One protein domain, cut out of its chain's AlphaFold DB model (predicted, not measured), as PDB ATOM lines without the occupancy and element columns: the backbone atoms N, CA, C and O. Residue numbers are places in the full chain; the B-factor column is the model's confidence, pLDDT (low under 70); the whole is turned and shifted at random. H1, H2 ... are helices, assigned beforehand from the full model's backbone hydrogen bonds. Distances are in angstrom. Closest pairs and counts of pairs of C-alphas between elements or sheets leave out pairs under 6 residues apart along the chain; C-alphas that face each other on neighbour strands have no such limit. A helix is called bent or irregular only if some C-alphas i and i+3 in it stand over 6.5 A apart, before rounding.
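Overview. This is residues 112 to 188 of the 223 residues of an uncharacterized protein of Armatimonadetes bacterium (UniProt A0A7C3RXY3). One long helix, H1, reaches out as a free arm, and its far end meets the middle of a second long helix, H3, at a steep angle, roughly as a slanted T. Short H2 folds back beside the first part of H3 without clearly touching it, and after the last residue of H3 the chain turns back to the short last helix, H4, which stands free off to one side of H3. The printed part has 77 residues with four named helices in the order H1, H2, H3, H4 and no named strand; the class is all helix. The whole is loose, with a radius of gyration of the C-alphas of 16.4 A, and flat, spanning 51 by 36 by 17 A.

Along the chain. H1, residues 115 to 140, is the longest helix and runs 38.0 A from C-alpha 115 at (165.037, 247.034, 187.598) to C-alpha 140 at (182.000, 213.245, 191.470). H2 is residues 147 to 153, 10.7 A long. H3, residues 158 to 177, is 28.7 A long. It has a kink of 25 degrees near residue 165 and is only just irregular: C-alphas 161 and 164 are 7.0 A apart. H4, residues 184 to 188, is 5.8 A long and ends with C-alpha 188 at (191.118, 225.235, 178.883).

Arrangement. H1 touches H3 with residues 135 to 139 alone, and H3 touches H1 with residues 164 to 171 alone. Their closest C-alphas, those of Ala 139 and Gly 167, are 4.8 A apart. The two run the same way at a steep tilt of 64 degrees. H1 and H2 are near each other, with 5 pairs of C-alphas within 10 A, the closest 8.3 A apart. H2 and H3 are close but not clearly touching: their closest C-alphas, those of Arg 151 and His 160, are 7.7 A apart. They run opposite ways at a shallow tilt of 6 degrees. H4 touches no helix and is apart from H1, H2 and H3. In H4 every O i to N i+4 pair is within hydrogen-bond range; in H1 it is 21 of 22, in H2 2 of 3 and in H3 14 of 16.

Size, cuts and confidence. The two C-alphas farthest apart, those of Arg 112 and Leu 178, are 51.6 A apart. Residues 112 to 131, of which 115 to 131 belong to H1, stand free, as do residues 183 to 188, of which 184 to 188 belong to H4. The printed part has no cut. The link from H2 to H3 is tight, those from H1 to H2 and from H3 to H4 are short, and no link is long. The mean pLDDT of the printed part is 74.6; residues 167 to 169, 172 to 173, 176 and 179 to 188 are under 70, and H4 has a mean of 58.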
ATOM      1  N   ARG A 112     160.007 249.005 187.750       79.94
ATOM      2  CA  ARG A 112     160.858 249.884 186.930       79.94
ATOM      3  C   ARG A 112     161.912 250.600 187.765       79.94
ATOM      4  O   ARG A 112     163.072 250.622 187.355       79.94
ATOM      5  N   ALA A 113     161.536 251.135 188.927       88.06
ATOM      6  CA  ALA A 113     162.467 251.812 189.828       88.06
ATOM      7  C   ALA A 113     163.585 250.870 190.312       88.06
ATOM      8  O   ALA A 113     164.745 251.271 190.407       88.06
ATOM      9  N   HIS A 114     163.266 249.590 190.526       84.81
ATOM     10  CA  HIS A 114     164.196 248.592 191.058       84.81
ATOM     11  C   HIS A 114     164.732 247.610 190.006       84.81
ATOM     12  O   HIS A 114     165.288 246.575 190.372       84.81
ATOM     13  N   LYS A 115     164.645 247.933 188.706       85.19
ATOM     14  CA  LYS A 115     165.037 247.034 187.598       85.19
ATOM     15  C   LYS A 115     166.433 246.414 187.774       85.19
ATOM     16  O   LYS A 115     166.636 245.254 187.433       85.19
ATOM     17  N   ARG A 116     167.389 247.169 188.328       83.75
ATOM     18  CA  ARG A 116     168.758 246.685 188.586       83.75
ATOM     19  C   ARG A 116     168.813 245.602 189.664       83.75
ATOM     20  O   ARG A 116     169.500 244.613 189.473       83.75
ATOM     21  N   HIS A 117     168.060 245.754 190.753       78.31
ATOM     22  CA  HIS A 117     168.014 244.762 191.830       78.31
ATOM     23  C   HIS A 117     167.415 243.445 191.338       78.31
ATOM     24  O   HIS A 117     167.979 242.387 191.586       78.31
ATOM     25  N   PHE A 118     166.335 243.508 190.553       73.38
ATOM     26  CA  PHE A 118     165.761 242.313 189.934       73.38
ATOM     27  C   PHE A 118     166.724 241.637 188.953       73.38
ATOM     28  O   PHE A 118     166.809 240.414 188.937       73.38
ATOM     29  N   ALA A 119     167.489 242.417 188.181       79.88
ATOM     30  CA  ALA A 119     168.527 241.867 187.314       79.88
ATOM     31  C   ALA A 119     169.624 241.149 188.118       79.88
ATOM     32  O   ALA A 119     170.037 240.064 187.723       79.88
ATOM     33  N   TYR A 120     170.050 241.694 189.263       81.19
ATOM     34  CA  TYR A 120     171.022 241.029 190.136       81.19
ATOM     35  C   TYR A 120     170.477 239.755 190.777       81.19
ATOM     36  O   TYR A 120     171.193 238.762 190.831       81.19
ATOM     37  N   ILE A 121     169.215 239.748 191.214       72.69
ATOM     38  CA  ILE A 121     168.573 238.539 191.750       72.69
ATOM     39  C   ILE A 121     168.509 237.458 190.666       72.69
ATOM     40  O   ILE A 121     168.899 236.319 190.910       72.69
ATOM     41  N   ALA A 122     168.076 237.814 189.453       74.19
ATOM     42  CA  ALA A 122     168.022 236.880 188.331       74.19
ATOM     43  C   ALA A 122     169.416 236.357 187.948       74.19
ATOM     44  O   ALA A 122     169.585 235.156 187.751       74.19
ATOM     45  N   ALA A 123     170.422 237.235 187.902       82.19
ATOM     46  CA  ALA A 123     171.805 236.849 187.647       82.19
ATOM     47  C   ALA A 123     172.347 235.926 188.750       82.19
ATOM     48  O   ALA A 123     172.951 234.906 188.441       82.19
ATOM     49  N   GLY A 124     172.079 236.227 190.023       77.06
ATOM     50  CA  GLY A 124     172.470 235.385 191.153       77.06
ATOM     51  C   GLY A 124     171.826 234.000 191.100       77.06
ATOM     52  O   GLY A 124     172.514 233.002 191.301       77.06
ATOM     53  N   MET A 125     170.539 233.917 190.749       74.25
ATOM     54  CA  MET A 125     169.867 232.629 190.544       74.25
ATOM     55  C   MET A 125     170.453 231.853 189.362       74.25
ATOM     56  O   MET A 125     170.659 230.648 189.478       74.25
ATOM     57  N   ALA A 126     170.769 232.524 188.251       75.56
ATOM     58  CA  ALA A 126     171.401 231.883 187.100       75.56
ATOM     59  C   ALA A 126     172.801 231.350 187.446       75.56
ATOM     60  O   ALA A 126     173.113 230.200 187.149       75.56
ATOM     61  N   VAL A 127     173.616 232.150 188.138       85.19
ATOM     62  CA  VAL A 127     174.941 231.731 188.616       85.19
ATOM     63  C   VAL A 127     174.819 230.559 189.588       85.19
ATOM     64  O   VAL A 127     175.568 229.599 189.453       85.19
ATOM     65  N   GLY A 128     173.862 230.588 190.520       76.56
ATOM     66  CA  GLY A 128     173.615 229.485 191.453       76.56
ATOM     67  C   GLY A 128     173.146 228.196 190.770       76.56
ATOM     68  O   GLY A 128     173.561 227.101 191.147       76.56
ATOM     69  N   ALA A 129     172.309 228.309 189.736       75.69
ATOM     70  CA  ALA A 129     171.864 227.160 188.952       75.69
ATOM     71  C   ALA A 129     173.020 226.534 188.155       75.69
ATOM     72  O   ALA A 129     173.152 225.312 188.123       75.69
ATOM     73  N   LEU A 130     173.882 227.364 187.560       77.88
ATOM     74  CA  LEU A 130     175.046 226.904 186.799       77.88
ATOM     75  C   LEU A 130     176.147 226.342 187.708       77.88
ATOM     76  O   LEU A 130     176.723 225.299 187.399       77.88
ATOM     77  N   SER A 131     176.411 226.979 188.851       79.50
ATOM     78  CA  SER A 131     177.429 226.513 189.797       79.50
ATOM     79  C   SER A 131     177.075 225.155 190.393       79.50
ATOM     80  O   SER A 131     177.974 224.360 190.644       79.50
ATOM     81  N   ARG A 132     175.782 224.836 190.548       77.06
ATOM     82  CA  ARG A 132     175.335 223.512 191.002       77.06
ATOM     83  C   ARG A 132     175.812 222.387 190.083       77.06
ATOM     84  O   ARG A 132     176.261 221.369 190.598       77.06
ATOM     85  N   GLY A 133     175.729 222.560 188.762       77.44
ATOM     86  CA  GLY A 133     176.203 221.555 187.802       77.44
ATOM     87  C   GLY A 133     177.707 221.322 187.931       77.44
ATOM     88  O   GLY A 133     178.143 220.195 188.146       77.44
ATOM     89  N   VAL A 134     178.476 222.415 187.936       77.50
ATOM     90  CA  VAL A 134     179.941 222.386 188.081       77.50
ATOM     91  C   VAL A 134     180.369 221.759 189.412       77.50
ATOM     92  O   VAL A 134     181.308 220.970 189.455       77.50
ATOM     93  N   LEU A 135     179.672 222.078 190.505       75.50
ATOM     94  CA  LEU A 135     179.957 221.522 191.827       75.50
ATOM     95  C   LEU A 135     179.648 220.027 191.909       75.50
ATOM     96  O   LEU A 135     180.413 219.299 192.528       75.50
ATOM     97  N   ILE A 136     178.553 219.559 191.302       78.94
ATOM     98  CA  ILE A 136     178.233 218.124 191.254       78.94
ATOM     99  C   ILE A 136     179.297 217.371 190.450       78.94
ATOM    100  O   ILE A 136     179.745 216.309 190.874       78.94
ATOM    101  N   GLU A 137     179.733 217.940 189.329       78.88
ATOM    102  CA  GLU A 137     180.766 217.347 188.484       78.88
ATOM    103  C   GLU A 137     182.116 217.279 189.211       78.88
ATOM    104  O   GLU A 137     182.719 216.212 189.274       78.88
ATOM    105  N   LEU A 138     182.546 218.361 189.870       75.31
ATOM    106  CA  LEU A 138     183.748 218.368 190.720       75.31
ATOM    107  C   LEU A 138     183.654 217.357 191.866       75.31
ATOM    108  O   LEU A 138     184.600 216.616 192.124       75.31
ATOM    109  N   ALA A 139     182.506 217.303 192.539       74.00
ATOM    110  CA  ALA A 139     182.295 216.411 193.668       74.00
ATOM    111  C   ALA A 139     182.279 214.928 193.252       74.00
ATOM    112  O   ALA A 139     182.635 214.069 194.054       74.00
ATOM    113  N   SER A 140     181.941 214.617 191.994       79.62
ATOM    114  CA  SER A 140     182.000 213.245 191.470       79.62
ATOM    115  C   SER A 140     183.420 212.665 191.422       79.62
ATOM    116  O   SER A 140     183.574 211.448 191.479       79.62
ATOM    117  N   TYR A 141     184.458 213.511 191.390       81.56
ATOM    118  CA  TYR A 141     185.854 213.059 191.396       81.56
ATOM    119  C   TYR A 141     186.353 212.630 192.781       81.56
ATOM    120  O   TYR A 141     187.286 211.833 192.860       81.56
ATOM    121  N   SER A 142     185.785 213.160 193.871       79.56
ATOM    122  CA  SER A 142     186.235 212.857 195.241       79.56
ATOM    123  C   SER A 142     185.366 211.863 195.990       79.56
ATOM    124  O   SER A 142     185.764 211.405 197.061       79.56
ATOM    125  N   MET A 143     184.186 211.537 195.477       83.38
ATOM    126  CA  MET A 143     183.211 210.757 196.223       83.38
ATOM    127  C   MET A 143     182.860 209.427 195.561       83.38
ATOM    128  O   MET A 143     183.029 209.261 194.354       83.38
ATOM    129  N   PRO A 144     182.394 208.453 196.363       85.62
ATOM    130  CA  PRO A 144     182.186 207.093 195.896       85.62
ATOM    131  C   PRO A 144     181.069 206.993 194.841       85.62
ATOM    132  O   PRO A 144     180.101 207.766 194.870       85.62
ATOM    133  N   PRO A 145     181.169 206.009 193.925       85.62
ATOM    134  CA  PRO A 145     180.137 205.761 192.926       85.62
ATOM    135  C   PRO A 145     178.796 205.468 193.611       85.62
ATOM    136  O   PRO A 145     178.730 204.702 194.568       85.62
ATOM    137  N   GLY A 146     177.721 206.098 193.129       85.38
ATOM    138  CA  GLY A 146     176.369 205.942 193.683       85.38
ATOM    139  C   GLY A 146     175.931 207.009 194.694       85.38
ATOM    140  O   GLY A 146     174.754 207.029 195.051       85.38
ATOM    141  N   TRP A 147     176.799 207.951 195.095       83.94
ATOM    142  CA  TRP A 147     176.398 209.065 195.975       83.94
ATOM    143  C   TRP A 147     175.177 209.826 195.433       83.94
ATOM    144  O   TRP A 147     174.206 210.040 196.158       83.94
ATOM    145  N   LEU A 148     175.182 210.213 194.156       82.88
ATOM    146  CA  LEU A 148     174.075 210.982 193.573       82.88
ATOM    147  C   LEU A 148     172.715 210.284 193.726       82.88
ATOM    148  O   LEU A 148     171.736 210.954 194.039       82.88
ATOM    149  N   ALA A 149     172.674 208.955 193.596       84.25
ATOM    150  CA  ALA A 149     171.453 208.169 193.766       84.25
ATOM    151  C   ALA A 149     170.978 208.139 195.230       84.25
ATOM    152  O   ALA A 149     169.781 208.238 195.489       84.25
ATOM    153  N   ALA A 150     171.906 208.080 196.194       80.44
ATOM    154  CA  ALA A 150     171.574 208.198 197.617       80.44
ATOM    155  C   ALA A 150     171.000 209.587 197.963       80.44
ATOM    156  O   ALA A 150     170.150 209.718 198.837       80.44
ATOM    157  N   ARG A 151     171.420 210.627 197.232       72.50
ATOM    158  CA  ARG A 151     170.993 212.014 197.457       72.50
ATOM    159  C   ARG A 151     169.564 212.309 196.988       72.50
ATOM    160  O   ARG A 151     168.949 213.234 197.506       72.50
ATOM    161  N   GLU A 152     169.041 211.575 196.008       77.56
ATOM    162  CA  GLU A 152     167.675 211.784 195.496       77.56
ATOM    163  C   GLU A 152     166.585 211.270 196.449       77.56
ATOM    164  O   GLU A 152     165.434 211.688 196.338       77.56
ATOM    165  N   GLN A 153     166.937 210.394 197.394       79.50
ATOM    166  CA  GLN A 153     165.976 209.741 198.289       79.50
ATOM    167  C   GLN A 153     165.800 210.458 199.635       79.50
ATOM    168  O   GLN A 153     164.809 210.218 200.325       79.50
ATOM    169  N   GLU A 154     166.715 211.354 200.013       72.62
ATOM    170  CA  GLU A 154     166.665 212.040 201.306       72.62
ATOM    171  C   GLU A 154     165.950 213.408 201.240       72.62
ATOM    172  O   GLU A 154     166.087 214.162 200.270       72.62
ATOM    173  N   PRO A 155     165.180 213.776 202.284       77.25
ATOM    174  CA  PRO A 155     164.542 215.085 202.372       77.25
ATOM    175  C   PRO A 155     165.591 216.205 202.400       77.25
ATOM    176  O   PRO A 155     166.656 216.079 203.003       77.25
ATOM    177  N   PHE A 156     165.277 217.336 201.764       71.50
ATOM    178  CA  PHE A 156     166.201 218.463 201.622       71.50
ATOM    179  C   PHE A 156     166.632 219.014 202.994       71.50
ATOM    180  O   PHE A 156     165.891 219.751 203.643       71.50
ATOM    181  N   THR A 157     167.849 218.683 203.432       80.56
ATOM    182  CA  THR A 157     168.472 219.254 204.635       80.56
ATOM    183  C   THR A 157     169.597 220.216 204.253       80.56
ATOM    184  O   THR A 157     170.222 220.078 203.203       80.56
ATOM    185  N   LEU A 158     169.900 221.201 205.110       72.88
ATOM    186  CA  LEU A 158     170.984 222.171 204.869       72.88
ATOM    187  C   LEU A 158     172.329 221.474 204.582       72.88
ATOM    188  O   LEU A 158     173.104 221.932 203.749       72.88
ATOM    189  N   LYS A 159     172.568 220.320 205.217       72.88
ATOM    190  CA  LYS A 159     173.743 219.473 204.983       72.88
ATOM    191  C   LYS A 159     173.877 219.066 203.508       72.88
ATOM    192  O   LYS A 159     174.937 219.250 202.924       72.88
ATOM    193  N   HIS A 160     172.768 218.688 202.865       70.38
ATOM    194  CA  HIS A 160     172.745 218.313 201.448       70.38
ATOM    195  C   HIS A 160     173.095 219.471 200.518       70.38
ATOM    196  O   HIS A 160     173.513 219.245 199.383       70.38
ATOM    197  N   PHE A 161     172.886 220.714 200.950       71.94
ATOM    198  CA  PHE A 161     173.311 221.878 200.184       71.94
ATOM    199  C   PHE A 161     174.831 222.072 200.264       71.94
ATOM    200  O   PHE A 161     175.436 222.422 199.253       71.94
ATOM    201  N   LEU A 162     175.446 221.799 201.423       72.62
ATOM    202  CA  LEU A 162     176.881 221.993 201.656       72.62
ATOM    203  C   LEU A 162     177.768 220.842 201.157       72.62
ATOM    204  O   LEU A 162     178.895 221.111 200.748       72.62
ATOM    205  N   ASP A 163     177.292 219.596 201.132       73.25
ATOM    206  CA  ASP A 163     178.096 218.428 200.725       73.25
ATOM    207  C   ASP A 163     178.847 218.578 199.378       73.25
ATOM    208  O   ASP A 163     180.038 218.261 199.332       73.25
ATOM    209  N   PRO A 164     178.252 219.105 198.284       70.06
ATOM    210  CA  PRO A 164     178.996 219.321 197.041       70.06
ATOM    211  C   PRO A 164     180.076 220.413 197.154       70.06
ATOM    212  O   PRO A 164     181.086 220.339 196.460       70.06
ATOM    213  N   PHE A 165     179.921 221.393 198.052       70.56
ATOM    214  CA  PHE A 165     180.969 222.385 198.322       70.56
ATOM    215  C   PHE A 165     182.125 221.779 199.116       70.56
ATOM    216  O   PHE A 165     183.282 222.073 198.827       70.56
ATOM    217  N   ILE A 166     181.822 220.915 200.087       71.75
ATOM    218  CA  ILE A 166     182.837 220.200 200.869       71.75
ATOM    219  C   ILE A 166     183.628 219.259 199.950       71.75
ATOM    220  O   ILE A 166     184.857 219.307 199.945       71.75
ATOM    221  N   GLY A 167     182.941 218.479 199.108       69.88
ATOM    222  CA  GLY A 167     183.577 217.597 198.124       69.88
ATOM    223  C   GLY A 167     184.478 218.347 197.136       69.88
ATOM    224  O   GLY A 167     185.618 217.931 196.919       69.88
ATOM    225  N   ALA A 168     184.008 219.483 196.606       68.75
ATOM    226  CA  ALA A 168     184.792 220.347 195.719       68.75
ATOM    227  C   ALA A 168     185.989 221.011 196.435       68.75
ATOM    228  O   ALA A 168     187.074 221.156 195.863       68.75
ATOM    229  N   GLY A 169     185.826 221.389 197.706       69.75
ATOM    230  CA  GLY A 169     186.906 221.925 198.535       69.75
ATOM    231  C   GLY A 169     188.009 220.897 198.786       69.75
ATOM    232  O   GLY A 169     189.189 221.221 198.656       69.75
ATOM    233  N   ILE A 170     187.637 219.642 199.060       76.38
ATOM    234  CA  ILE A 170     188.589 218.539 199.252       76.38
ATOM    235  C   ILE A 170     189.367 218.259 197.960       76.38
ATOM    236  O   ILE A 170     190.589 218.120 198.029       76.38
ATOM    237  N   THR A 171     188.713 218.240 196.789       71.00
ATOM    238  CA  THR A 171     189.408 218.067 195.494       71.00
ATOM    239  C   THR A 171     190.407 219.187 195.222       71.00
ATOM    240  O   THR A 171     191.544 218.931 194.838       71.00
ATOM    241  N   LEU A 172     190.015 220.440 195.469       69.00
ATOM    242  CA  LEU A 172     190.900 221.584 195.256       69.00
ATOM    243  C   LEU A 172     192.078 221.572 196.238       69.00
ATOM    244  O   LEU A 172     193.211 221.837 195.840       69.00
ATOM    245  N   GLY A 173     191.827 221.222 197.502       69.88
ATOM    246  CA  GLY A 173     192.859 221.108 198.532       69.88
ATOM    247  C   GLY A 173     193.863 219.991 198.247       69.88
ATOM    248  O   GLY A 173     195.066 220.212 198.361       69.88
ATOM    249  N   THR A 174     193.395 218.817 197.812       76.69
ATOM    250  CA  THR A 174     194.285 217.707 197.419       76.69
ATOM    251  C   THR A 174     195.142 218.069 196.212       76.69
ATOM    252  O   THR A 174     196.337 217.782 196.216       76.69
ATOM    253  N   TRP A 175     194.590 218.759 195.213       71.69
ATOM    254  CA  TRP A 175     195.368 219.224 194.057       71.69
ATOM    255  C   TRP A 175     196.408 220.282 194.431       71.69
ATOM    256  O   TRP A 175     197.544 220.215 193.959       71.69
ATOM    257  N   ALA A 176     196.045 221.221 195.310       69.19
ATOM    258  CA  ALA A 176     196.964 222.234 195.815       69.19
ATOM    259  C   ALA A 176     198.124 221.612 196.615       69.19
ATOM    260  O   ALA A 176     199.274 222.009 196.431       69.19
ATOM    261  N   LEU A 177     197.838 220.616 197.459       76.12
ATOM    262  CA  LEU A 177     198.842 219.919 198.273       76.12
ATOM    263  C   LEU A 177     199.770 219.024 197.446       76.12
ATOM    264  O   LEU A 177     200.962 218.956 197.733       76.12
ATOM    265  N   LEU A 178     199.255 218.369 196.405       79.94
ATOM    266  CA  LEU A 178     200.060 217.525 195.518       79.94
ATOM    267  C   LEU A 178     200.923 218.337 194.535       79.94
ATOM    268  O   LEU A 178     201.618 217.752 193.706       79.94
ATOM    269  N   GLY A 179     200.879 219.673 194.592       63.22
ATOM    270  CA  GLY A 179     201.676 220.537 193.720       63.22
ATOM    271  C   GLY A 179     201.354 220.360 192.235       63.22
ATOM    272  O   GLY A 179     202.136 220.796 191.384       63.22
ATOM    273  N   LEU A 180     200.210 219.745 191.904       59.88
ATOM    274  CA  LEU A 180     199.716 219.734 190.539       59.88
ATOM    275  C   LEU A 180     199.386 221.182 190.195       59.88
ATOM    276  O   LEU A 180     198.335 221.705 190.567       59.88
ATOM    277  N   LYS A 181     200.300 221.843 189.471       57.88
ATOM    278  CA  LYS A 181     199.969 223.013 188.658       57.88
ATOM    279  C   LYS A 181     198.704 222.621 187.920       57.88
ATOM    280  O   LYS A 181     198.782 221.730 187.075       57.88
ATOM    281  N   MET A 182     197.570 223.223 188.298       59.16
ATOM    282  CA  MET A 182     196.298 223.084 187.592       59.16
ATOM    283  C   MET A 182     196.634 222.929 186.119       59.16
ATOM    284  O   MET A 182     197.304 223.825 185.587       59.16
ATOM    285  N   PRO A 183     196.297 221.804 185.466       57.34
ATOM    286  CA  PRO A 183     196.602 221.702 184.067       57.34
ATOM    287  C   PRO A 183     195.760 222.807 183.458       57.34
ATOM    288  O   PRO A 183     194.532 222.758 183.465       57.34
ATOM    289  N   PHE A 184     196.433 223.844 182.971       55.53
ATOM    290  CA  PHE A 184     195.843 224.876 182.141       55.53
ATOM    291  C   PHE A 184     194.935 224.203 181.102       55.53
ATOM    292  O   PHE A 184     193.856 224.698 180.844       55.53
ATOM    293  N   ALA A 185     195.288 222.989 180.658       56.72
ATOM    294  CA  ALA A 185     194.479 222.077 179.860       56.72
ATOM    295  C   ALA A 185     193.079 221.708 180.404       56.72
ATOM    296  O   ALA A 185     192.185 221.593 179.580       56.72
ATOM    297  N   PHE A 186     192.819 221.539 181.709       63.16
ATOM    298  CA  PHE A 186     191.470 221.218 182.221       63.16
ATOM    299  C   PHE A 186     190.561 222.445 182.209       63.16
ATOM    300  O   PHE A 186     189.481 222.396 181.618       63.16
ATOM    301  N   ALA A 187     191.040 223.569 182.758       57.94
ATOM    302  CA  ALA A 187     190.356 224.855 182.645       57.94
ATOM    303  C   ALA A 187     190.154 225.228 181.165       57.94
ATOM    304  O   ALA A 187     189.058 225.594 180.762       57.94
ATOM    305  N   TRP A 188     191.175 225.031 180.329       58.22
ATOM    306  CA  TRP A 188     191.118 225.235 178.883       58.22
ATOM    307  C   TRP A 188     190.174 224.256 178.180       58.22
ATOM    308  O   TRP A 188     189.509 224.660 177.235       58.22
TER     309      TRP A 188